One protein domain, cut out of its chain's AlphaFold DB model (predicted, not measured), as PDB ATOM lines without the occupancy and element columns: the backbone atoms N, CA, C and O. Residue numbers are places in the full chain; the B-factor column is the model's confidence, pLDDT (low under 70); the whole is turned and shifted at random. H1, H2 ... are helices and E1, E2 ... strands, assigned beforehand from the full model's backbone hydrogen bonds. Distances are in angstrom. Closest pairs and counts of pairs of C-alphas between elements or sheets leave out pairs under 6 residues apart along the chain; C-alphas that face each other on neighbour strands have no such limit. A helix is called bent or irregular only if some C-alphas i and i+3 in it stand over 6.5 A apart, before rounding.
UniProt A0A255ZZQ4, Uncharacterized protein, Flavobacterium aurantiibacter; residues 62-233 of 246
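AT A GLANCE: This is residues 62 to 233 of the 246 residues of an uncharacterized protein of Flavobacterium aurantiibacter (UniProt A0A255ZZQ4). A strongly twisted six-stranded sheet runs through the middle, with H1 and H3 together at one end of its long strand E2 and H5 beyond the other end, next to E6. H4 covers the face opposite H1, and the unnamed residues 191 to 215 lead from it to H5. The 172 printed residues hold five named helices and six named strands, in the order E1 E2 E3 H1 H2 E4 H3 E5 H4 H5 E6. The sheet is mixed and branched; the class is mixed, helices and strands, with under half of the residues in named elements. The whole is compact, with a radius of gyration of the C-alphas of 16.5 A and spans of 47 by 39 by 27 A.

HOW THE PARTS SIT: E2, residues 80 to 90, has three antiparallel neighbours: E1, residues 71 to 75, on one side, and E3, residues 114 to 117, and E6, residues 227 to 232, on the other. Within hydrogen-bond range are N 72 and O 84 at 3.0 A, N 81 and O 116 at 2.8 A, and N 89 and O 228 at 2.8 A. E1, E2 and E3 form a meander, each strand the antiparallel neighbour of the one before. E4, residues 142 to 147, is parallel to E1, with N 73 and O 144 at 2.8 A; E5, residues 172 to 177, is parallel to E4, with N 145 and O 174 at 2.8 A. E4, H3, residues 155 to 165, and E5 make a strand-helix-strand unit, two parallel neighbours with a helix between, its crossover right-handed. H3 is on the sheet at a height of 8.9 A, only just over E1 with 3 C-alphas, and runs along it at 8 degrees on the local plane. H1, residues 118 to 127, touches H3, closest C-alphas Ser 118 and Ala 156 at 4.7 A, the same way at a steep tilt of 40 degrees. H1 stands up from the sheet at 52 degrees, over E3. H4, residues 180 to 190, is on the opposite face from H1 at a height of 9.7 A. H2, residues 129 to 132, only grazes the sheet. H5, residues 216 to 224, is not on it; its closest C-alphas to E6 are Glu 222 and Phe 228, 7.5 A. Every O i to N i+4 pair is within hydrogen-bond range in H3, H4 and H5, but 4 of 6 in H1; H2 is too short for one.

IN THESE COORDINATES: E1 begins at C-alpha 71 (5.930, -13.161, -18.755). E2 is 32.8 A long, E5 17.3 A, E4 16.5 A, H3 16.0 A and H4 15.4 A. H1 is irregular, C-alphas 119 and 122 being 7.6 A apart. E6, 15.4 A, ends at C-alpha 232 (12.948, -8.374, -14.118).

THE WHOLE: The C-alphas farthest apart, those of His 166 and Asp 216, are 48.5 A apart. The printed part has no cut; the links E2 to E3 and H4 to H5 are long. Mean pLDDT of the printed part is 81.4, and residues 62 to 65, 94 to 100, 130 to 140 and 204 to 215 are under 70.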
ATOM      1  N   ASP A  62      -4.671 -18.503 -10.600       59.47
ATOM      2  CA  ASP A  62      -4.384 -18.720  -9.182       59.47
ATOM      3  C   ASP A  62      -4.469 -17.358  -8.482       59.47
ATOM      4  O   ASP A  62      -3.966 -16.364  -9.016       59.47
ATOM      5  N   PHE A  63      -5.108 -17.302  -7.311       58.22
ATOM      6  CA  PHE A  63      -5.246 -16.078  -6.523       58.22
ATOM      7  C   PHE A  63      -3.898 -15.350  -6.380       58.22
ATOM      8  O   PHE A  63      -3.856 -14.128  -6.482       58.22
ATOM      9  N   GLN A  64      -2.785 -16.088  -6.276       59.53
ATOM     10  CA  GLN A  64      -1.427 -15.527  -6.172       59.53
ATOM     11  C   GLN A  64      -0.879 -14.908  -7.472       59.53
ATOM     12  O   GLN A  64       0.108 -14.177  -7.444       59.53
ATOM     13  N   ASN A  65      -1.473 -15.206  -8.629       64.75
ATOM     14  CA  ASN A  65      -1.031 -14.739  -9.947       64.75
ATOM     15  C   ASN A  65      -2.135 -13.962 -10.679       64.75
ATOM     16  O   ASN A  65      -2.115 -13.901 -11.905       64.75
ATOM     17  N   ARG A  66      -3.095 -13.361  -9.961       74.50
ATOM     18  CA  ARG A  66      -4.248 -12.651 -10.552       74.50
ATOM     19  C   ARG A  66      -3.874 -11.542 -11.540       74.50
ATOM     20  O   ARG A  66      -4.601 -11.301 -12.497       74.50
ATOM     21  N   PHE A  67      -2.753 -10.868 -11.306       78.50
ATOM     22  CA  PHE A  67      -2.339  -9.718 -12.113       78.50
ATOM     23  C   PHE A  67      -1.071  -9.974 -12.920       78.50
ATOM     24  O   PHE A  67      -0.930  -9.437 -14.016       78.50
ATOM     25  N   TYR A  68      -0.162 -10.812 -12.431       84.81
ATOM     26  CA  TYR A  68       1.146 -10.990 -13.050       84.81
ATOM     27  C   TYR A  68       1.552 -12.460 -13.093       84.81
ATOM     28  O   TYR A  68       1.316 -13.221 -12.153       84.81
ATOM     29  N   THR A  69       2.229 -12.830 -14.176       86.06
ATOM     30  CA  THR A  69       2.981 -14.080 -14.319       86.06
ATOM     31  C   THR A  69       4.433 -13.750 -14.639       86.06
ATOM     32  O   THR A  69       4.848 -12.592 -14.613       86.06
ATOM     33  N   ASP A  70       5.220 -14.780 -14.924       85.38
ATOM     34  CA  ASP A  70       6.636 -14.659 -15.248       85.38
ATOM     35  C   ASP A  70       6.857 -13.854 -16.542       85.38
ATOM     36  O   ASP A  70       7.882 -13.191 -16.672       85.38
ATOM     37  N   VAL A  71       5.887 -13.869 -17.468       89.62
ATOM     38  CA  VAL A  71       5.930 -13.161 -18.755       89.62
ATOM     39  C   VAL A  71       4.574 -12.518 -19.043       89.62
ATOM     40  O   VAL A  71       3.544 -13.200 -19.074       89.62
ATOM     41  N   VAL A  72       4.589 -11.218 -19.331       93.31
ATOM     42  CA  VAL A  72       3.394 -10.453 -19.694       93.31
ATOM     43  C   VAL A  72       3.597  -9.783 -21.049       93.31
ATOM     44  O   VAL A  72       4.591  -9.097 -21.268       93.31
ATOM     45  N   PHE A  73       2.626  -9.964 -21.941       95.69
ATOM     46  CA  PHE A  73       2.511  -9.313 -23.239       95.69
ATOM     47  C   PHE A  73       1.420  -8.242 -23.173       95.69
ATOM     48  O   PHE A  73       0.242  -8.557 -23.044       95.69
ATOM     49  N   ILE A  74       1.786  -6.972 -23.282       96.44
ATOM     50  CA  ILE A  74       0.866  -5.850 -23.440       96.44
ATOM     51  C   ILE A  74       0.604  -5.644 -24.933       96.44
ATOM     52  O   ILE A  74       1.485  -5.245 -25.697       96.44
ATOM     53  N   LEU A  75      -0.626  -5.924 -25.341       96.06
ATOM     54  CA  LEU A  75      -1.122  -5.743 -26.693       96.06
ATOM     55  C   LEU A  75      -1.529  -4.282 -26.886       96.06
ATOM     56  O   LEU A  75      -2.566  -3.848 -26.373       96.06
ATOM     57  N   ASP A  76      -0.729  -3.535 -27.649       87.06
ATOM     58  CA  ASP A  76      -1.135  -2.211 -28.116       87.06
ATOM     59  C   ASP A  76      -2.281  -2.343 -29.134       87.06
ATOM     60  O   ASP A  76      -2.498  -3.392 -29.741       87.06
ATOM     61  N   SER A  77      -3.031  -1.269 -29.335       71.88
ATOM     62  CA  SER A  77      -4.271  -1.213 -30.102       71.88
ATOM     63  C   SER A  77      -4.186  -1.706 -31.555       71.88
ATOM     64  O   SER A  77      -5.228  -2.090 -32.091       71.88
ATOM     65  N   VAL A  78      -3.010  -1.732 -32.210       73.75
ATOM     66  CA  VAL A  78      -2.934  -2.097 -33.642       73.75
ATOM     67  C   VAL A  78      -1.704  -2.919 -34.054       73.75
ATOM     68  O   VAL A  78      -1.875  -3.979 -34.660       73.75
ATOM     69  N   SER A  79      -0.474  -2.464 -33.796       87.44
ATOM     70  CA  SER A  79       0.710  -3.021 -34.481       87.44
ATOM     71  C   SER A  79       1.752  -3.663 -33.583       87.44
ATOM     72  O   SER A  79       2.543  -4.457 -34.085       87.44
ATOM     73  N   ASP A  80       1.758  -3.341 -32.295       94.88
ATOM     74  CA  ASP A  80       2.903  -3.617 -31.434       94.88
ATOM     75  C   ASP A  80       2.497  -4.483 -30.245       94.88
ATOM     76  O   ASP A  80       1.370  -4.431 -29.743       94.88
ATOM     77  N   VAL A  81       3.436  -5.312 -29.809       96.50
ATOM     78  CA  VAL A  81       3.364  -6.091 -28.581       96.50
ATOM     79  C   VAL A  81       4.538  -5.663 -27.722       96.50
ATOM     80  O   VAL A  81       5.694  -5.801 -28.127       96.50
ATOM     81  N   HIS A  82       4.246  -5.145 -26.536       95.94
ATOM     82  CA  HIS A  82       5.267  -4.841 -25.545       95.94
ATOM     83  C   HIS A  82       5.329  -5.992 -24.556       95.94
ATOM     84  O   HIS A  82       4.290  -6.457 -24.106       95.94
ATOM     85  N   LEU A  83       6.513  -6.467 -24.202       94.56
ATOM     86  CA  LEU A  83       6.655  -7.562 -23.252       94.56
ATOM     87  C   LEU A  83       7.608  -7.203 -22.126       94.56
ATOM     88  O   LEU A  83       8.576  -6.473 -22.328       94.56
ATOM     89  N   TYR A  84       7.330  -7.748 -20.951       93.81
ATOM     90  CA  TYR A  84       8.232  -7.709 -19.812       93.81
ATOM     91  C   TYR A  84       8.160  -9.027 -19.048       93.81
ATOM     92  O   TYR A  84       7.224  -9.820 -19.204       93.81
ATOM     93  N   GLN A  85       9.165  -9.248 -18.209       91.50
ATOM     94  CA  GLN A  85       9.229 -10.398 -17.323       91.50
ATOM     95  C   GLN A  85       9.138  -9.972 -15.867       91.50
ATOM     96  O   GLN A  85       9.484  -8.843 -15.514       91.50
ATOM     97  N   THR A  86       8.700 -10.892 -15.014       88.94
ATOM     98  CA  THR A  86       8.716 -10.698 -13.563       88.94
ATOM     99  C   THR A  86       9.429 -11.838 -12.855       88.94
ATOM    100  O   THR A  86       9.482 -12.967 -13.344       88.94
ATOM    101  N   SER A  87       9.950 -11.555 -11.667       86.25
ATOM    102  CA  SER A  87      10.425 -12.560 -10.720       86.25
ATOM    103  C   SER A  87       9.486 -12.640  -9.517       86.25
ATOM    104  O   SER A  87       8.846 -11.657  -9.136       86.25
ATOM    105  N   LYS A  88       9.372 -13.837  -8.928       85.38
ATOM    106  CA  LYS A  88       8.708 -14.021  -7.633       85.38
ATOM    107  C   LYS A  88       9.671 -13.625  -6.527       85.38
ATOM    108  O   LYS A  88      10.792 -14.127  -6.491       85.38
ATOM    109  N   ILE A  89       9.203 -12.788  -5.615       82.69
ATOM    110  CA  ILE A  89       9.889 -12.466  -4.372       82.69
ATOM    111  C   ILE A  89       9.110 -13.109  -3.231       82.69
ATOM    112  O   ILE A  89       7.884 -12.994  -3.159       82.69
ATOM    113  N   TYR A  90       9.833 -13.813  -2.366       82.75
ATOM    114  CA  TYR A  90       9.280 -14.464  -1.188       82.75
ATOM    115  C   TYR A  90       9.578 -13.606   0.034       82.75
ATOM    116  O   TYR A  90      10.739 -13.352   0.346       82.75
ATOM    117  N   ASN A  91       8.526 -13.180   0.720       78.94
ATOM    118  CA  ASN A  91       8.629 -12.545   2.020       78.94
ATOM    119  C   ASN A  91       8.460 -13.624   3.094       78.94
ATOM    120  O   ASN A  91       7.360 -14.147   3.286       78.94
ATOM    121  N   LEU A  92       9.565 -13.998   3.742       77.94
ATOM    122  CA  LEU A  92       9.583 -15.063   4.751       77.94
ATOM    123  C   LEU A  92       8.825 -14.673   6.024       77.94
ATOM    124  O   LEU A  92       8.297 -15.558   6.695       77.94
ATOM    125  N   ASP A  93       8.717 -13.370   6.288       73.69
ATOM    126  CA  ASP A  93       8.030 -12.801   7.449       73.69
ATOM    127  C   ASP A  93       6.571 -12.414   7.140       73.69
ATOM    128  O   ASP A  93       5.850 -11.938   8.015       73.69
ATOM    129  N   GLY A  94       6.124 -12.597   5.891       64.06
ATOM    130  CA  GLY A  94       4.764 -12.265   5.474       64.06
ATOM    131  C   GLY A  94       3.730 -13.203   6.101       64.06
ATOM    132  O   GLY A  94       3.874 -14.428   6.050       64.06
ATOM    133  N   GLU A  95       2.651 -12.637   6.648       63.75
ATOM    134  CA  GLU A  95       1.478 -13.419   7.038       63.75
ATOM    135  C   GLU A  95       0.875 -14.126   5.810       63.75
ATOM    136  O   GLU A  95       1.010 -13.704   4.664       63.75
ATOM    137  N   SER A  96       0.159 -15.230   6.016       57.19
ATOM    138  CA  SER A  96      -0.557 -15.918   4.932       57.19
ATOM    139  C   SER A  96      -1.768 -15.129   4.405       57.19
ATOM    140  O   SER A  96      -2.577 -15.690   3.660       57.19
ATOM    141  N   SER A  97      -1.932 -13.855   4.793       58.16
ATOM    142  CA  SER A  97      -3.033 -13.012   4.340       58.16
ATOM    143  C   SER A  97      -2.826 -12.662   2.865       58.16
ATOM    144  O   SER A  97      -2.110 -11.738   2.485       58.16
ATOM    145  N   ASN A  98      -3.454 -13.477   2.029       57.81
ATOM    146  CA  ASN A  98      -3.373 -13.484   0.577       57.81
ATOM    147  C   ASN A  98      -4.352 -12.473  -0.046       57.81
ATOM    148  O   ASN A  98      -5.134 -12.847  -0.923       57.81
ATOM    149  N   ASP A  99      -4.372 -11.217   0.421       66.94
ATOM    150  CA  ASP A  99      -5.210 -10.200  -0.226       66.94
ATOM    151  C   ASP A  99      -4.584  -9.752  -1.554       66.94
ATOM    152  O   ASP A  99      -3.893  -8.743  -1.666       66.94
ATOM    153  N   TYR A 100      -4.847 -10.556  -2.580       69.56
ATOM    154  CA  TYR A 100      -4.512 -10.305  -3.975       69.56
ATOM    155  C   TYR A 100      -5.678  -9.624  -4.706       69.56
ATOM    156  O   TYR A 100      -5.921  -9.876  -5.891       69.56
ATOM    157  N   SER A 101      -6.460  -8.795  -4.008       72.88
ATOM    158  CA  SER A 101      -7.543  -8.026  -4.633       72.88
ATOM    159  C   SER A 101      -7.022  -6.919  -5.545       72.88
ATOM    160  O   SER A 101      -7.726  -6.528  -6.475       72.88
ATOM    161  N   PHE A 102      -5.777  -6.481  -5.333       74.12
ATOM    162  CA  PHE A 102      -5.137  -5.389  -6.062       74.12
ATOM    163  C   PHE A 102      -3.794  -5.824  -6.668       74.12
ATOM    164  O   PHE A 102      -3.097  -6.659  -6.082       74.12
ATOM    165  N   PRO A 103      -3.412  -5.289  -7.844       79.00
ATOM    166  CA  PRO A 103      -2.094  -5.537  -8.407       79.00
ATOM    167  C   PRO A 103      -1.032  -4.898  -7.518       79.00
ATOM    168  O   PRO A 103      -1.145  -3.729  -7.153       79.00
ATOM    169  N   ASN A 104       0.035  -5.635  -7.216       80.69
ATOM    170  CA  ASN A 104       1.192  -5.020  -6.591       80.69
ATOM    171  C   ASN A 104       1.947  -4.132  -7.613       80.69
ATOM    172  O   ASN A 104       1.954  -4.400  -8.813       80.69
ATOM    173  N   PHE A 105       2.566  -3.058  -7.143       84.38
ATOM    174  CA  PHE A 105       3.495  -2.209  -7.869       84.38
ATOM    175  C   PHE A 105       4.766  -3.005  -8.157       84.38
ATOM    176  O   PHE A 105       5.508  -3.343  -7.242       84.38
ATOM    177  N   ILE A 106       5.022  -3.360  -9.407       89.50
ATOM    178  CA  ILE A 106       6.144  -4.238  -9.771       89.50
ATOM    179  C   ILE A 106       7.428  -3.462 -10.082       89.50
ATOM    180  O   ILE A 106       8.437  -4.086 -10.401       89.50
ATOM    181  N   GLU A 107       7.405  -2.133  -9.967       90.38
ATOM    182  CA  GLU A 107       8.507  -1.238 -10.336       90.38
ATOM    183  C   GLU A 107       8.890  -1.377 -11.817       90.38
ATOM    184  O   GLU A 107      10.060  -1.341 -12.206       90.38
ATOM    185  N   LEU A 108       7.876  -1.548 -12.665       93.12
ATOM    186  CA  LEU A 108       8.033  -1.585 -14.106       93.12
ATOM    187  C   LEU A 108       8.512  -0.215 -14.602       93.12
ATOM    188  O   LEU A 108       8.064   0.838 -14.140       93.12
ATOM    189  N   LYS A 109       9.423  -0.235 -15.573       94.56
ATOM    190  CA  LYS A 109      10.003   0.956 -16.189       94.56
ATOM    191  C   LYS A 109      10.003   0.818 -17.713       94.56
ATOM    192  O   LYS A 109       9.950  -0.312 -18.209       94.56
ATOM    193  N   PRO A 110      10.055   1.927 -18.474       95.38
ATOM    194  CA  PRO A 110      10.044   1.881 -19.937       95.38
ATOM    195  C   PRO A 110      11.125   0.982 -20.556       95.38
ATOM    196  O   PRO A 110      10.871   0.344 -21.582       95.38
ATOM    197  N   GLU A 111      12.305   0.919 -19.939       93.06
ATOM    198  CA  GLU A 111      13.450   0.092 -20.339       93.06
ATOM    199  C   GLU A 111      13.216  -1.413 -20.152       93.06
ATOM    200  O   GLU A 111      13.746  -2.208 -20.917       93.06
ATOM    201  N   HIS A 112      12.343  -1.819 -19.224       93.88
ATOM    202  CA  HIS A 112      11.988  -3.232 -19.044       93.88
ATOM    203  C   HIS A 112      11.105  -3.772 -20.181       93.88
ATOM    204  O   HIS A 112      10.957  -4.984 -20.325       93.88
ATOM    205  N   LEU A 113      10.476  -2.888 -20.965       94.50
ATOM    206  CA  LEU A 113       9.577  -3.273 -22.049       94.50
ATOM    207  C   LEU A 113      10.348  -3.505 -23.352       94.50
ATOM    208  O   LEU A 113      10.831  -2.552 -23.969       94.50
ATOM    209  N   VAL A 114      10.349  -4.733 -23.859       93.00
ATOM    210  CA  VAL A 114      10.771  -5.023 -25.239       93.00
ATOM    211  C   VAL A 114       9.577  -4.875 -26.166       93.00
ATOM    212  O   VAL A 114       8.475  -5.292 -25.830       93.00
ATOM    213  N   THR A 115       9.773  -4.243 -27.322       94.62
ATOM    214  CA  THR A 115       8.702  -4.028 -28.308       94.62
ATOM    215  C   THR A 115       8.945  -4.897 -29.526       94.62
ATOM    216  O   THR A 115      10.035  -4.883 -30.094       94.62
ATOM    217  N   VAL A 116       7.922  -5.644 -29.924       94.81
ATOM    218  CA  VAL A 116       7.941  -6.527 -31.089       94.81
ATOM    219  C   VAL A 116       6.724  -6.204 -31.944       94.81
ATOM    220  O   VAL A 116       5.635  -5.977 -31.421       94.81
ATOM    221  N   SER A 117       6.883  -6.203 -33.265       95.38
ATOM    222  CA  SER A 117       5.731  -6.075 -34.159       95.38
ATOM    223  C   SER A 117       4.797  -7.277 -34.007       95.38
ATOM    224  O   SER A 117       5.250  -8.423 -33.980       95.38
ATOM    225  N   SER A 118       3.489  -7.033 -34.004       94.94
ATOM    226  CA  SER A 118       2.449  -8.063 -33.984       94.94
ATOM    227  C   SER A 118       2.613  -9.073 -35.121       94.94
ATOM    228  O   SER A 118       2.428 -10.265 -34.904       94.94
ATOM    229  N   LYS A 119       3.081  -8.631 -36.299       94.12
ATOM    230  CA  LYS A 119       3.376  -9.499 -37.455       94.12
ATOM    231  C   LYS A 119       4.508 -10.496 -37.197       94.12
ATOM    232  O   LYS A 119       4.530 -11.573 -37.783       94.12
ATOM    233  N   SER A 120       5.462 -10.127 -36.348       94.38
ATOM    234  CA  SER A 120       6.634 -10.941 -36.013       94.38
ATOM    235  C   SER A 120       6.479 -11.662 -34.674       94.38
ATOM    236  O   SER A 120       7.359 -12.437 -34.302       94.38
ATOM    237  N   PHE A 121       5.367 -11.440 -33.967       95.00
ATOM    238  CA  PHE A 121       5.153 -11.910 -32.602       95.00
ATOM    239  C   PHE A 121       5.356 -13.419 -32.459       95.00
ATOM    240  O   PHE A 121       6.106 -13.848 -31.590       95.00
ATOM    241  N   ILE A 122       4.765 -14.234 -33.337       94.31
ATOM    242  CA  ILE A 122       4.899 -15.697 -33.242       94.31
ATOM    243  C   ILE A 122       6.319 -16.173 -33.522       94.31
ATOM    244  O   ILE A 122       6.788 -17.097 -32.863       94.31
ATOM    245  N   SER A 123       7.021 -15.547 -34.469       94.38
ATOM    246  CA  SER A 123       8.428 -15.879 -34.707       94.38
ATOM    247  C   SER A 123       9.278 -15.526 -33.491       94.38
ATOM    248  O   SER A 123      10.087 -16.341 -33.063       94.38
ATOM    249  N   PHE A 124       9.068 -14.342 -32.913       93.12
ATOM    250  CA  PHE A 124       9.746 -13.926 -31.692       93.12
ATOM    251  C   PHE A 124       9.454 -14.893 -30.542       93.12
ATOM    252  O   PHE A 124      10.383 -15.400 -29.923       93.12
ATOM    253  N   PHE A 125       8.179 -15.203 -30.303       90.12
ATOM    254  CA  PHE A 125       7.739 -16.097 -29.236       90.12
ATOM    255  C   PHE A 125       8.398 -17.476 -29.344       90.12
ATOM    256  O   PHE A 125       8.944 -17.961 -28.362       90.12
ATOM    257  N   LYS A 126       8.402 -18.079 -30.542       88.75
ATOM    258  CA  LYS A 126       9.028 -19.388 -30.799       88.75
ATOM    259  C   LYS A 126      10.541 -19.375 -30.586       88.75
ATOM    260  O   LYS A 126      11.074 -20.317 -30.010       88.75
ATOM    261  N   ASN A 127      11.212 -18.326 -31.055       87.06
ATOM    262  CA  ASN A 127      12.674 -18.241 -31.044       87.06
ATOM    263  C   ASN A 127      13.256 -17.838 -29.687       87.06
ATOM    264  O   ASN A 127      14.462 -17.927 -29.517       87.06
ATOM    265  N   ASN A 128      12.423 -17.373 -28.756       84.75
ATOM    266  CA  ASN A 128      12.847 -16.954 -27.420       84.75
ATOM    267  C   ASN A 128      12.157 -17.789 -26.339       84.75
ATOM    268  O   ASN A 128      11.993 -17.324 -25.212       84.75
ATOM    269  N   LEU A 129      11.678 -18.992 -26.682       77.31
ATOM    270  CA  LEU A 129      11.016 -19.850 -25.707       77.31
ATOM    271  C   LEU A 129      11.937 -20.109 -24.523       77.31
ATOM    272  O   LEU A 129      11.478 -19.926 -23.419       77.31
ATOM    273  N   ASP A 130      13.209 -20.417 -24.735       68.88
ATOM    274  CA  ASP A 130      14.236 -20.639 -23.708       68.88
ATOM    275  C   ASP A 130      14.410 -19.481 -22.704       68.88
ATOM    276  O   ASP A 130      14.539 -19.717 -21.510       68.88
ATOM    277  N   VAL A 131      14.371 -18.223 -23.151       66.50
ATOM    278  CA  VAL A 131      14.493 -17.049 -22.259       66.50
ATOM    279  C   VAL A 131      13.158 -16.705 -21.593       66.50
ATOM    280  O   VAL A 131      13.110 -16.181 -20.473       66.50
ATOM    281  N   LEU A 132      12.049 -16.998 -22.274       69.88
ATOM    282  CA  LEU A 132      10.692 -16.877 -21.737       69.88
ATOM    283  C   LEU A 132      10.309 -18.067 -20.831       69.88
ATOM    284  O   LEU A 132       9.301 -17.992 -20.128       69.88
ATOM    285  N   ASP A 133      11.108 -19.132 -20.840       66.00
ATOM    286  CA  ASP A 133      10.927 -20.411 -20.158       66.00
ATOM    287  C   ASP A 133      12.069 -20.567 -19.153       66.00
ATOM    288  O   ASP A 133      13.125 -21.113 -19.452       66.00
ATOM    289  N   ASN A 134      11.882 -20.057 -17.933       54.47
ATOM    290  CA  ASN A 134      12.817 -20.357 -16.848       54.47
ATOM    291  C   ASN A 134      12.780 -21.880 -16.611       54.47
ATOM    292  O   ASN A 134      11.859 -22.374 -15.960       54.47
ATOM    293  N   ALA A 135      13.766 -22.582 -17.178       43.44
ATOM    294  CA  ALA A 135      13.874 -24.013 -17.470       43.44
ATOM    295  C   ALA A 135      13.760 -24.986 -16.277       43.44
ATOM    296  O   ALA A 135      14.623 -25.827 -16.052       43.44
ATOM    297  N   ASN A 136      12.669 -24.920 -15.521       44.91
ATOM    298  CA  ASN A 136      12.256 -25.988 -14.622       44.91
ATOM    299  C   ASN A 136      11.000 -26.631 -15.215       44.91
ATOM    300  O   ASN A 136       9.896 -26.110 -15.052       44.91
ATOM    301  N   GLU A 137      11.195 -27.773 -15.882       46.25
ATOM    302  CA  GLU A 137      10.246 -28.573 -16.686       46.25
ATOM    303  C   GLU A 137       8.887 -28.913 -16.029       46.25
ATOM    304  O   GLU A 137       8.011 -29.494 -16.665       46.25
ATOM    305  N   TYR A 138       8.670 -28.532 -14.770       42.44
ATOM    306  CA  TYR A 138       7.521 -28.925 -13.957       42.44
ATOM    307  C   TYR A 138       6.489 -27.820 -13.702       42.44
ATOM    308  O   TYR A 138       5.495 -28.073 -13.019       42.44
ATOM    309  N   ARG A 139       6.676 -26.594 -14.210       50.50
ATOM    310  CA  ARG A 139       5.691 -25.514 -14.020       50.50
ATOM    311  C   ARG A 139       4.883 -25.274 -15.288       50.50
ATOM    312  O   ARG A 139       5.432 -25.102 -16.371       50.50
ATOM    313  N   ALA A 140       3.560 -25.249 -15.137       52.50
ATOM    314  CA  ALA A 140       2.664 -24.809 -16.195       52.50
ATOM    315  C   ALA A 140       3.088 -23.410 -16.673       52.50
ATOM    316  O   ALA A 140       3.265 -22.486 -15.876       52.50
ATOM    317  N   LYS A 141       3.297 -23.276 -17.986       71.75
ATOM    318  CA  LYS A 141       3.681 -22.021 -18.638       71.75
ATOM    319  C   LYS A 141       2.485 -21.089 -18.589       71.75
ATOM    320  O   LYS A 141       1.449 -21.447 -19.135       71.75
ATOM    321  N   HIS A 142       2.610 -19.943 -17.932       78.81
ATOM    322  CA  HIS A 142       1.520 -18.986 -17.776       78.81
ATOM    323  C   HIS A 142       1.888 -17.648 -18.420       78.81
ATOM    324  O   HIS A 142       2.706 -16.899 -17.883       78.81
ATOM    325  N   TYR A 143       1.257 -17.329 -19.548       88.12
ATOM    326  CA  TYR A 143       1.431 -16.049 -20.235       88.12
ATOM    327  C   TYR A 143       0.238 -15.131 -19.985       88.12
ATOM    328  O   TYR A 143      -0.907 -15.545 -20.166       88.12
ATOM    329  N   TYR A 144       0.488 -13.878 -19.614       91.31
ATOM    330  CA  TYR A 144      -0.563 -12.860 -19.619       91.31
ATOM    331  C   TYR A 144      -0.564 -12.090 -20.931       91.31
ATOM    332  O   TYR A 144       0.479 -11.626 -21.381       91.31
ATOM    333  N   PHE A 145      -1.750 -11.892 -21.492       94.25
ATOM    334  CA  PHE A 145      -2.029 -10.924 -22.541       94.25
ATOM    335  C   PHE A 145      -2.838  -9.781 -21.928       94.25
ATOM    336  O   PHE A 145      -3.998  -9.950 -21.557       94.25
ATOM    337  N   ALA A 146      -2.216  -8.621 -21.777       94.44
ATOM    338  CA  ALA A 146      -2.845  -7.421 -21.254       94.44
ATOM    339  C   ALA A 146      -3.276  -6.498 -22.403       94.44
ATOM    340  O   ALA A 146      -2.569  -6.398 -23.403       94.44
ATOM    341  N   SER A 147      -4.394  -5.785 -22.264       93.81
ATOM    342  CA  SER A 147      -4.801  -4.752 -23.228       93.81
ATOM    343  C   SER A 147      -5.234  -3.446 -22.559       93.81
ATOM    344  O   SER A 147      -5.746  -3.435 -21.439       93.81
ATOM    345  N   GLU A 148      -4.993  -2.313 -23.221       90.75
ATOM    346  CA  GLU A 148      -5.485  -0.998 -22.779       90.75
ATOM    347  C   GLU A 148      -7.000  -0.849 -22.987       90.75
ATOM    348  O   GLU A 148      -7.642  -0.080 -22.266       90.75
ATOM    349  N   THR A 149      -7.572  -1.603 -23.931       90.88
ATOM    350  CA  THR A 149      -8.989  -1.566 -24.306       90.88
ATOM    351  C   THR A 149      -9.659  -2.915 -24.092       90.88
ATOM    352  O   THR A 149      -9.049  -3.957 -24.305       90.88
ATOM    353  N   ASP A 150     -10.946  -2.891 -23.746       89.38
ATOM    354  CA  ASP A 150     -11.735  -4.109 -23.522       89.38
ATOM    355  C   ASP A 150     -11.828  -4.983 -24.783       89.38
ATOM    356  O   ASP A 150     -11.762  -6.208 -24.726       89.38
ATOM    357  N   THR A 151     -11.921  -4.348 -25.952       92.56
ATOM    358  CA  THR A 151     -11.864  -5.030 -27.246       92.56
ATOM    359  C   THR A 151     -10.428  -5.096 -27.752       92.56
ATOM    360  O   THR A 151      -9.819  -4.066 -28.048       92.56
ATOM    361  N   ILE A 152      -9.902  -6.303 -27.930       92.88
ATOM    362  CA  ILE A 152      -8.563  -6.545 -28.458       92.88
ATOM    363  C   ILE A 152      -8.637  -6.681 -29.977       92.88
ATOM    364  O   ILE A 152      -9.281  -7.583 -30.509       92.88
ATOM    365  N   LYS A 153      -7.941  -5.782 -30.676       92.50
ATOM    366  CA  LYS A 153      -7.809  -5.785 -32.145       92.50
ATOM    367  C   LYS A 153      -6.428  -6.238 -32.623       92.50
ATOM    368  O   LYS A 153      -6.209  -6.388 -33.821       92.50
ATOM    369  N   ASN A 154      -5.490  -6.442 -31.700       94.44
ATOM    370  CA  ASN A 154      -4.114  -6.785 -32.026       94.44
ATOM    371  C   ASN A 154      -4.021  -8.208 -32.600       94.44
ATOM    372  O   ASN A 154      -4.421  -9.179 -31.954       94.44
ATOM    373  N   GLN A 155      -3.454  -8.327 -33.803       93.06
ATOM    374  CA  GLN A 155      -3.356  -9.591 -34.536       93.06
ATOM    375  C   GLN A 155      -2.523 -10.657 -33.800       93.06
ATOM    376  O   GLN A 155      -2.812 -11.845 -33.932       93.06
ATOM    377  N   ALA A 156      -1.569 -10.244 -32.958       95.38
ATOM    378  CA  ALA A 156      -0.696 -11.151 -32.217       95.38
ATOM    379  C   ALA A 156      -1.465 -12.141 -31.328       95.38
ATOM    380  O   ALA A 156      -1.073 -13.301 -31.228       95.38
ATOM    381  N   LEU A 157      -2.580 -11.714 -30.720       94.50
ATOM    382  CA  LEU A 157      -3.401 -12.593 -29.881       94.50
ATOM    383  C   LEU A 157      -4.052 -13.713 -30.701       94.50
ATOM    384  O   LEU A 157      -4.085 -14.868 -30.288       94.50
ATOM    385  N   TYR A 158      -4.554 -13.381 -31.886       93.25
ATOM    386  CA  TYR A 158      -5.186 -14.357 -32.771       93.25
ATOM    387  C   TYR A 158      -4.166 -15.314 -33.374       93.25
ATOM    388  O   TYR A 158      -4.432 -16.511 -33.469       93.25
ATOM    389  N   ASP A 159      -2.994 -14.799 -33.744       93.62
ATOM    390  CA  ASP A 159      -1.890 -15.629 -34.220       93.62
ATOM    391  C   ASP A 159      -1.410 -16.575 -33.112       93.62
ATOM    392  O   ASP A 159      -1.080 -17.730 -33.385       93.62
ATOM    393  N   PHE A 160      -1.437 -16.125 -31.851       93.44
ATOM    394  CA  PHE A 160      -1.154 -16.969 -30.693       93.44
ATOM    395  C   PHE A 160      -2.189 -18.076 -30.538       93.44
ATOM    396  O   PHE A 160      -1.813 -19.241 -30.421       93.44
ATOM    397  N   PHE A 161      -3.482 -17.743 -30.593       91.69
ATOM    398  CA  PHE A 161      -4.556 -18.737 -30.526       91.69
ATOM    399  C   PHE A 161      -4.465 -19.768 -31.640       91.69
ATOM    400  O   PHE A 161      -4.701 -20.948 -31.395       91.69
ATOM    401  N   GLU A 162      -4.120 -19.348 -32.855       91.69
ATOM    402  CA  GLU A 162      -3.926 -20.285 -33.951       91.69
ATOM    403  C   GLU A 162      -2.701 -21.168 -33.720       91.69
ATOM    404  O   GLU A 162      -2.787 -22.382 -33.876       91.69
ATOM    405  N   TYR A 163      -1.589 -20.589 -33.267       90.06
ATOM    406  CA  TYR A 163      -0.381 -21.339 -32.945       90.06
ATOM    407  C   TYR A 163      -0.635 -22.429 -31.893       90.06
ATOM    408  O   TYR A 163      -0.289 -23.586 -32.129       90.06
ATOM    409  N   ILE A 164      -1.267 -22.097 -30.761       87.31
ATOM    410  CA  ILE A 164      -1.422 -23.041 -29.642       87.31
ATOM    411  C   ILE A 164      -2.368 -24.213 -29.939       87.31
ATOM    412  O   ILE A 164      -2.234 -25.249 -29.293       87.31
ATOM    413  N   LYS A 165      -3.277 -24.106 -30.922       87.31
ATOM    414  CA  LYS A 165      -4.134 -25.233 -31.354       87.31
ATOM    415  C   LYS A 165      -3.325 -26.433 -31.841       87.31
ATOM    416  O   LYS A 165      -3.781 -27.565 -31.718       87.31
ATOM    417  N   HIS A 166      -2.139 -26.179 -32.390       85.25
ATOM    418  CA  HIS A 166      -1.278 -27.192 -33.003       85.25
ATOM    419  C   HIS A 166      -0.133 -27.634 -32.080       85.25
ATOM    420  O   HIS A 166       0.746 -28.379 -32.508       85.25
ATOM    421  N   VAL A 167      -0.108 -27.178 -30.818       80.31
ATOM    422  CA  VAL A 167       0.958 -27.493 -29.854       80.31
ATOM    423  C   VAL A 167       0.489 -28.598 -28.892       80.31
ATOM    424  O   VAL A 167      -0.451 -28.367 -28.132       80.31
ATOM    425  N   PRO A 168       1.162 -29.772 -28.836       71.31
ATOM    426  CA  PRO A 168       0.751 -30.924 -28.012       71.31
ATOM    427  C   PRO A 168       0.642 -30.655 -26.501       71.31
ATOM    428  O   PRO A 168       0.021 -31.423 -25.772       71.31
ATOM    429  N   ARG A 169       1.262 -29.571 -26.023       75.38
ATOM    430  CA  ARG A 169       1.168 -29.050 -24.652       75.38
ATOM    431  C   ARG A 169       1.092 -27.532 -24.708       75.38
ATOM    432  O   ARG A 169       2.077 -26.840 -24.449       75.38
ATOM    433  N   ALA A 170      -0.061 -27.035 -25.145       73.94
ATOM    434  CA  ALA A 170      -0.310 -25.606 -25.220       73.94
ATOM    435  C   ALA A 170      -0.015 -24.943 -23.863       73.94
ATOM    436  O   ALA A 170      -0.431 -25.463 -22.821       73.94
ATOM    437  N   PRO A 171       0.707 -23.812 -23.848       79.00
ATOM    438  CA  PRO A 171       0.899 -23.079 -22.615       79.00
ATOM    439  C   PRO A 171      -0.441 -22.560 -22.091       79.00
ATOM    440  O   PRO A 171      -1.344 -22.225 -22.860       79.00
ATOM    441  N   SER A 172      -0.555 -22.457 -20.771       81.12
ATOM    442  CA  SER A 172      -1.659 -21.722 -20.168       81.12
ATOM    443  C   SER A 172      -1.484 -20.234 -20.446       81.12
ATOM    444  O   SER A 172      -0.379 -19.685 -20.442       81.12
ATOM    445  N   TYR A 173      -2.595 -19.557 -20.679       86.81
ATOM    446  CA  TYR A 173      -2.598 -18.124 -20.891       86.81
ATOM    447  C   TYR A 173      -3.793 -17.496 -20.187       86.81
ATOM    448  O   TYR A 173      -4.763 -18.178 -19.859       86.81
ATOM    449  N   PHE A 174      -3.703 -16.194 -19.974       87.56
ATOM    450  CA  PHE A 174      -4.756 -15.370 -19.404       87.56
ATOM    451  C   PHE A 174      -4.835 -14.080 -20.203       87.56
ATOM    452  O   PHE A 174      -3.812 -13.578 -20.670       87.56
ATOM    453  N   VAL A 175      -6.036 -13.534 -20.348       90.88
ATOM    454  CA  VAL A 175      -6.246 -12.244 -21.005       90.88
ATOM    455  C   VAL A 175      -6.890 -11.304 -19.999       90.88
ATOM    456  O   VAL A 175      -7.813 -11.708 -19.301       90.88
ATOM    457  N   ARG A 176      -6.384 -10.075 -19.878       91.25
ATOM    458  CA  ARG A 176      -6.913  -9.083 -18.931       91.25
ATOM    459  C   ARG A 176      -6.732  -7.653 -19.423       91.25
ATOM    460  O   ARG A 176      -5.967  -7.379 -20.346       91.25
ATOM    461  N   MET A 177      -7.372  -6.719 -18.732       89.75
ATOM    462  CA  MET A 177      -7.031  -5.305 -18.853       89.75
ATOM    463  C   MET A 177      -5.644  -5.034 -18.259       89.75
ATOM    464  O   MET A 177      -5.202  -5.696 -17.315       89.75
ATOM    465  N   THR A 178      -4.957  -4.044 -18.813       91.69
ATOM    466  CA  THR A 178      -3.702  -3.515 -18.267       91.69
ATOM    467  C   THR A 178      -3.900  -2.941 -16.864       91.69
ATOM    468  O   THR A 178      -4.914  -2.290 -16.588       91.69
ATOM    469  N   THR A 179      -2.919  -3.156 -15.985       90.19
ATOM    470  CA  THR A 179      -2.843  -2.472 -14.690       90.19
ATOM    471  C   THR A 179      -2.544  -0.992 -14.909       90.19
ATOM    472  O   THR A 179      -2.122  -0.565 -15.987       90.19
ATOM    473  N   GLU A 180      -2.768  -0.172 -13.887       88.31
ATOM    474  CA  GLU A 180      -2.461   1.252 -13.990       88.31
ATOM    475  C   GLU A 180      -0.966   1.510 -14.235       88.31
ATOM    476  O   GLU A 180      -0.612   2.338 -15.076       88.31
ATOM    477  N   GLU A 181      -0.092   0.763 -13.555       91.19
ATOM    478  CA  GLU A 181       1.356   0.836 -13.752       91.19
ATOM    479  C   GLU A 181       1.745   0.519 -15.199       91.19
ATOM    480  O   GLU A 181       2.476   1.293 -15.813       91.19
ATOM    481  N   GLU A 182       1.196  -0.549 -15.784       94.00
ATOM    482  CA  GLU A 182       1.440  -0.908 -17.185       94.00
ATOM    483  C   GLU A 182       1.029   0.208 -18.148       94.00
ATOM    484  O   GLU A 182       1.815   0.577 -19.024       94.00
ATOM    485  N   LYS A 183      -0.169   0.784 -17.968       92.75
ATOM    486  CA  LYS A 183      -0.658   1.905 -18.793       92.75
ATOM    487  C   LYS A 183       0.276   3.104 -18.706       92.75
ATOM    488  O   LYS A 183       0.621   3.709 -19.722       92.75
ATOM    489  N   MET A 184       0.704   3.448 -17.493       93.00
ATOM    490  CA  MET A 184       1.585   4.588 -17.278       93.00
ATOM    491  C   MET A 184       2.966   4.346 -17.877       93.00
ATOM    492  O   MET A 184       3.433   5.169 -18.663       93.00
ATOM    493  N   VAL A 185       3.602   3.212 -17.593       94.88
ATOM    494  CA  VAL A 185       4.918   2.890 -18.157       94.88
ATOM    495  C   VAL A 185       4.872   2.873 -19.683       94.88
ATOM    496  O   VAL A 185       5.737   3.468 -20.332       94.88
ATOM    497  N   LEU A 186       3.841   2.257 -20.266       95.06
ATOM    498  CA  LEU A 186       3.684   2.193 -21.712       95.06
ATOM    499  C   LEU A 186       3.513   3.586 -22.331       95.06
ATOM    500  O   LEU A 186       4.161   3.902 -23.331       95.06
ATOM    501  N   LYS A 187       2.704   4.451 -21.711       94.69
ATOM    502  CA  LYS A 187       2.548   5.850 -22.129       94.69
ATOM    503  C   LYS A 187       3.886   6.589 -22.148       94.69
ATOM    504  O   LYS A 187       4.196   7.250 -23.136       94.69
ATOM    505  N   PHE A 188       4.687   6.476 -21.087       96.00
ATOM    506  CA  PHE A 188       5.999   7.131 -21.024       96.00
ATOM    507  C   PHE A 188       6.983   6.560 -22.052       96.00
ATOM    508  O   PHE A 188       7.697   7.336 -22.688       96.00
ATOM    509  N   LYS A 189       6.959   5.238 -22.282       94.12
ATOM    510  CA  LYS A 189       7.748   4.582 -23.334       94.12
ATOM    511  C   LYS A 189       7.409   5.127 -24.721       94.12
ATOM    512  O   LYS A 189       8.309   5.583 -25.418       94.12
ATOM    513  N   LYS A 190       6.123   5.126 -25.097       93.38
ATOM    514  CA  LYS A 190       5.638   5.618 -26.401       93.38
ATOM    515  C   LYS A 190       5.964   7.100 -26.622       93.38
ATOM    516  O   LYS A 190       6.164   7.530 -27.750       93.38
ATOM    517  N   GLN A 191       6.007   7.889 -25.549       95.38
ATOM    518  CA  GLN A 191       6.297   9.324 -25.605       95.38
ATOM    519  C   GLN A 191       7.790   9.663 -25.500       95.38
ATOM    520  O   GLN A 191       8.126  10.844 -25.561       95.38
ATOM    521  N   HIS A 192       8.669   8.672 -25.299       94.56
ATOM    522  CA  HIS A 192      10.094   8.873 -25.012       94.56
ATOM    523  C   HIS A 192      10.344   9.883 -23.877       94.56
ATOM    524  O   HIS A 192      11.242  10.721 -23.946       94.56
ATOM    525  N   ARG A 193       9.514   9.834 -22.827       94.25
ATOM    526  CA  ARG A 193       9.603  10.744 -21.677       94.25
ATOM    527  C   ARG A 193      10.260  10.068 -20.487       94.25
ATOM    528  O   ARG A 193      10.082   8.874 -20.262       94.25
ATOM    529  N   PHE A 194      10.949  10.870 -19.679       93.56
ATOM    530  CA  PHE A 194      11.510  10.421 -18.410       93.56
ATOM    531  C   PHE A 194      10.406   9.912 -17.474       93.56
ATOM    532  O   PHE A 194       9.464  10.644 -17.165       93.56
ATOM    533  N   TYR A 195      10.526   8.662 -17.027       93.25
ATOM    534  CA  TYR A 195       9.563   8.018 -16.139       93.25
ATOM    535  C   TYR A 195       9.990   8.164 -14.675       93.25
ATOM    536  O   TYR A 195      10.983   7.589 -14.236       93.25
ATOM    537  N   ALA A 196       9.205   8.923 -13.910       91.38
ATOM    538  CA  ALA A 196       9.410   9.137 -12.482       91.38
ATOM    539  C   ALA A 196       8.166   8.681 -11.696       91.38
ATOM    540  O   ALA A 196       7.265   9.493 -11.468       91.38
ATOM    541  N   PRO A 197       8.093   7.416 -11.236       87.62
ATOM    542  CA  PRO A 197       6.881   6.863 -10.617       87.62
ATOM    543  C   PRO A 197       6.427   7.625  -9.365       87.62
ATOM    544  O   PRO A 197       5.237   7.694  -9.068       87.62
ATOM    545  N   LYS A 198       7.364   8.263  -8.651       85.12
ATOM    546  CA  LYS A 198       7.092   9.103  -7.470       85.12
ATOM    547  C   LYS A 198       6.315  10.390  -7.786       85.12
ATOM    548  O   LYS A 198       5.704  10.957  -6.881       85.12
ATOM    549  N   LEU A 199       6.368  10.855  -9.035       87.44
ATOM    550  CA  LEU A 199       5.728  12.091  -9.497       87.44
ATOM    551  C   LEU A 199       4.386  11.837 -10.195       87.44
ATOM    552  O   LEU A 199       3.677  12.788 -10.516       87.44
ATOM    553  N   ILE A 200       4.037  10.573 -10.442       85.12
ATOM    554  CA  ILE A 200       2.792  10.212 -11.115       85.12
ATOM    555  C   ILE A 200       1.628  10.298 -10.115       85.12
ATOM    556  O   ILE A 200       1.722   9.735  -9.020       85.12
ATOM    557  N   PRO A 201       0.529  10.994 -10.464       81.06
ATOM    558  CA  PRO A 201      -0.693  10.982  -9.674       81.06
ATOM    559  C   PRO A 201      -1.459   9.687  -9.959       81.06
ATOM    560  O   PRO A 201      -2.331   9.649 -10.824       81.06
ATOM    561  N   TRP A 202      -1.082   8.618  -9.262       78.50
ATOM    562  CA  TRP A 202      -1.759   7.326  -9.349       78.50
ATOM    563  C   TRP A 202      -3.218   7.441  -8.914       78.50
ATOM    564  O   TRP A 202      -3.557   8.227  -8.022       78.50
ATOM    565  N   SER A 203      -4.083   6.675  -9.569       71.38
ATOM    566  CA  SER A 203      -5.511   6.692  -9.334       71.38
ATOM    567  C   SER A 203      -5.811   6.266  -7.909       71.38
ATOM    568  O   SER A 203      -5.137   5.428  -7.303       71.38
ATOM    569  N   SER A 204      -6.902   6.819  -7.391       62.50
ATOM    570  CA  SER A 204      -7.496   6.379  -6.139       62.50
ATOM    571  C   SER A 204      -7.679   4.862  -6.115       62.50
ATOM    572  O   SER A 204      -7.458   4.227  -5.096       62.50
ATOM    573  N   ASN A 205      -8.023   4.252  -7.241       58.56
ATOM    574  CA  ASN A 205      -8.398   2.844  -7.292       58.56
ATOM    575  C   ASN A 205      -7.213   1.892  -7.105       58.56
ATOM    576  O   ASN A 205      -7.433   0.691  -6.978       58.56
ATOM    577  N   PHE A 206      -5.975   2.400  -7.052       52.12
ATOM    578  CA  PHE A 206      -4.812   1.569  -6.768       52.12
ATOM    579  C   PHE A 206      -4.917   0.901  -5.380       52.12
ATOM    580  O   PHE A 206      -4.481  -0.235  -5.264       52.12
ATOM    581  N   LEU A 207      -5.553   1.556  -4.381       56.06
ATOM    582  CA  LEU A 207      -5.952   0.989  -3.065       56.06
ATOM    583  C   LEU A 207      -7.053   1.820  -2.312       56.06
ATOM    584  O   LEU A 207      -7.006   1.957  -1.087       56.06
ATOM    585  N   ASP A 208      -8.014   2.433  -3.009       52.75
ATOM    586  CA  ASP A 208      -9.033   3.403  -2.520       52.75
ATOM    587  C   ASP A 208      -8.522   4.800  -2.068       52.75
ATOM    588  O   ASP A 208      -8.427   5.130  -0.886       52.75
ATOM    589  N   GLY A 209      -8.231   5.694  -3.010       49.00
ATOM    590  CA  GLY A 209      -8.082   7.143  -2.803       49.00
ATOM    591  C   GLY A 209      -6.692   7.653  -2.457       49.00
ATOM    592  O   GLY A 209      -6.357   8.776  -2.818       49.00
ATOM    593  N   ASN A 210      -5.889   6.858  -1.752       44.97
ATOM    594  CA  ASN A 210      -4.867   7.421  -0.859       44.97
ATOM    595  C   ASN A 210      -3.451   6.887  -1.070       44.97
ATOM    596  O   ASN A 210      -2.648   6.892  -0.136       44.97
ATOM    597  N   CYS A 211      -3.122   6.395  -2.261       43.22
ATOM    598  CA  CYS A 211      -1.883   5.659  -2.439       43.22
ATOM    599  C   CYS A 211      -1.024   6.161  -3.599       43.22
ATOM    600  O   CYS A 211      -1.313   5.924  -4.763       43.22
ATOM    601  N   LYS A 212       0.110   6.783  -3.263       53.56
ATOM    602  CA  LYS A 212       1.321   6.657  -4.084       53.56
ATOM    603  C   LYS A 212       1.873   5.234  -3.858       53.56
ATOM    604  O   LYS A 212       1.814   4.785  -2.713       53.56
ATOM    605  N   PRO A 213       2.516   4.569  -4.836       55.84
ATOM    606  CA  PRO A 213       3.169   3.257  -4.659       55.84
ATOM    607  C   PRO A 213       4.218   3.227  -3.530       55.84
ATOM    608  O   PRO A 213       4.747   2.186  -3.169       55.84
ATOM    609  N   TYR A 214       4.497   4.386  -2.933       58.22
ATOM    610  CA  TYR A 214       5.415   4.605  -1.830       58.22
ATOM    611  C   TYR A 214       4.733   5.096  -0.542       58.22
ATOM    612  O   TYR A 214       5.394   5.735   0.274       58.22
ATOM    613  N   THR A 215       3.434   4.859  -0.343       66.75
ATOM    614  CA  THR A 215       2.806   5.139   0.963       66.75
ATOM    615  C   THR A 215       3.110   4.042   1.968       66.75
ATOM    616  O   THR A 215       3.291   2.878   1.612       66.75
ATOM    617  N   ASP A 216       3.100   4.399   3.247       72.81
ATOM    618  CA  ASP A 216       3.341   3.436   4.317       72.81
ATOM    619  C   ASP A 216       2.219   2.392   4.420       72.81
ATOM    620  O   ASP A 216       2.487   1.245   4.763       72.81
ATOM    621  N   ARG A 217       0.983   2.733   4.014       70.25
ATOM    622  CA  ARG A 217      -0.116   1.759   3.882       70.25
ATOM    623  C   ARG A 217       0.208   0.687   2.840       70.25
ATOM    624  O   ARG A 217       0.031  -0.490   3.123       70.25
ATOM    625  N   TYR A 218       0.703   1.085   1.669       73.62
ATOM    626  CA  TYR A 218       1.079   0.147   0.608       73.62
ATOM    627  C   TYR A 218       2.255  -0.735   1.014       73.62
ATOM    628  O   TYR A 218       2.180  -1.951   0.880       73.62
ATOM    629  N   LYS A 219       3.299  -0.139   1.606       75.38
ATOM    630  CA  LYS A 219       4.432  -0.895   2.163       75.38
ATOM    631  C   LYS A 219       3.977  -1.905   3.214       75.38
ATOM    632  O   LYS A 219       4.469  -3.026   3.225       75.38
ATOM    633  N   LYS A 220       3.028  -1.521   4.075       76.81
ATOM    634  CA  LYS A 220       2.449  -2.414   5.080       76.81
ATOM    635  C   LYS A 220       1.713  -3.587   4.426       76.81
ATOM    636  O   LYS A 220       1.978  -4.720   4.806       76.81
ATOM    637  N   VAL A 221       0.871  -3.337   3.421       74.38
ATOM    638  CA  VAL A 221       0.188  -4.401   2.661       74.38
ATOM    639  C   VAL A 221       1.204  -5.320   1.973       74.38
ATOM    640  O   VAL A 221       1.142  -6.527   2.170       74.38
ATOM    641  N   GLU A 222       2.197  -4.784   1.253       75.12
ATOM    642  CA  GLU A 222       3.248  -5.610   0.631       75.12
ATOM    643  C   GLU A 222       4.040  -6.432   1.658       75.12
ATOM    644  O   GLU A 222       4.336  -7.596   1.405       75.12
ATOM    645  N   SER A 223       4.340  -5.870   2.836       77.56
ATOM    646  CA  SER A 223       5.049  -6.591   3.904       77.56
ATOM    647  C   SER A 223       4.246  -7.746   4.508       77.56
ATOM    648  O   SER A 223       4.825  -8.630   5.130       77.56
ATOM    649  N   GLN A 224       2.927  -7.765   4.307       77.06
ATOM    650  CA  GLN A 224       2.052  -8.857   4.728       77.06
ATOM    651  C   GLN A 224       1.862  -9.908   3.631       77.06
ATOM    652  O   GLN A 224       1.372 -10.992   3.915       77.06
ATOM    653  N   ILE A 225       2.259  -9.628   2.386       77.06
ATOM    654  CA  ILE A 225       2.122 -10.569   1.275       77.06
ATOM    655  C   ILE A 225       3.323 -11.518   1.262       77.06
ATOM    656  O   ILE A 225       4.463 -11.108   1.048       77.06
ATOM    657  N   ARG A 226       3.055 -12.821   1.405       80.06
ATOM    658  CA  ARG A 226       4.089 -13.869   1.378       80.06
ATOM    659  C   ARG A 226       4.808 -13.991   0.032       80.06
ATOM    660  O   ARG A 226       5.998 -14.300  -0.011       80.06
ATOM    661  N   VAL A 227       4.090 -13.797  -1.072       79.19
ATOM    662  CA  VAL A 227       4.640 -13.890  -2.433       79.19
ATOM    663  C   VAL A 227       4.171 -12.704  -3.255       79.19
ATOM    664  O   VAL A 227       2.972 -12.569  -3.493       79.19
ATOM    665  N   PHE A 228       5.110 -11.885  -3.722       81.94
ATOM    666  CA  PHE A 228       4.841 -10.759  -4.618       81.94
ATOM    667  C   PHE A 228       5.768 -10.789  -5.839       81.94
ATOM    668  O   PHE A 228       6.631 -11.661  -5.971       81.94
ATOM    669  N   ARG A 229       5.547  -9.874  -6.786       86.62
ATOM    670  CA  ARG A 229       6.261  -9.827  -8.069       86.62
ATOM    671  C   ARG A 229       7.076  -8.547  -8.207       86.62
ATOM    672  O   ARG A 229       6.639  -7.498  -7.745       86.62
ATOM    673  N   ARG A 230       8.215  -8.607  -8.893       90.00
ATOM    674  CA  ARG A 230       8.960  -7.421  -9.354       90.00
ATOM    675  C   ARG A 230       9.325  -7.578 -10.823       90.00
ATOM    676  O   ARG A 230       9.527  -8.703 -11.282       90.00
ATOM    677  N   ALA A 231       9.377  -6.472 -11.557       91.44
ATOM    678  CA  ALA A 231       9.841  -6.464 -12.935       91.44
ATOM    679  C   ALA A 231      11.299  -6.944 -12.981       91.44
ATOM    680  O   ALA A 231      12.131  -6.515 -12.183       91.44
ATOM    681  N   LYS A 232      11.596  -7.867 -13.895       88.75
ATOM    682  CA  LYS A 232      12.948  -8.374 -14.118       88.75
ATOM    683  C   LYS A 232      13.633  -7.502 -15.160       88.75
ATOM    684  O   LYS A 232      13.093  -7.267 -16.241       88.75
ATOM    685  N   THR A 233      14.855  -7.095 -14.855       78.31
ATOM    686  CA  THR A 233      15.755  -6.506 -15.837       78.31
ATOM    687  C   THR A 233      16.357  -7.630 -16.675       78.31
ATOM    688  O   THR A 233      17.383  -8.200 -16.321       78.31
TER     689      THR A 233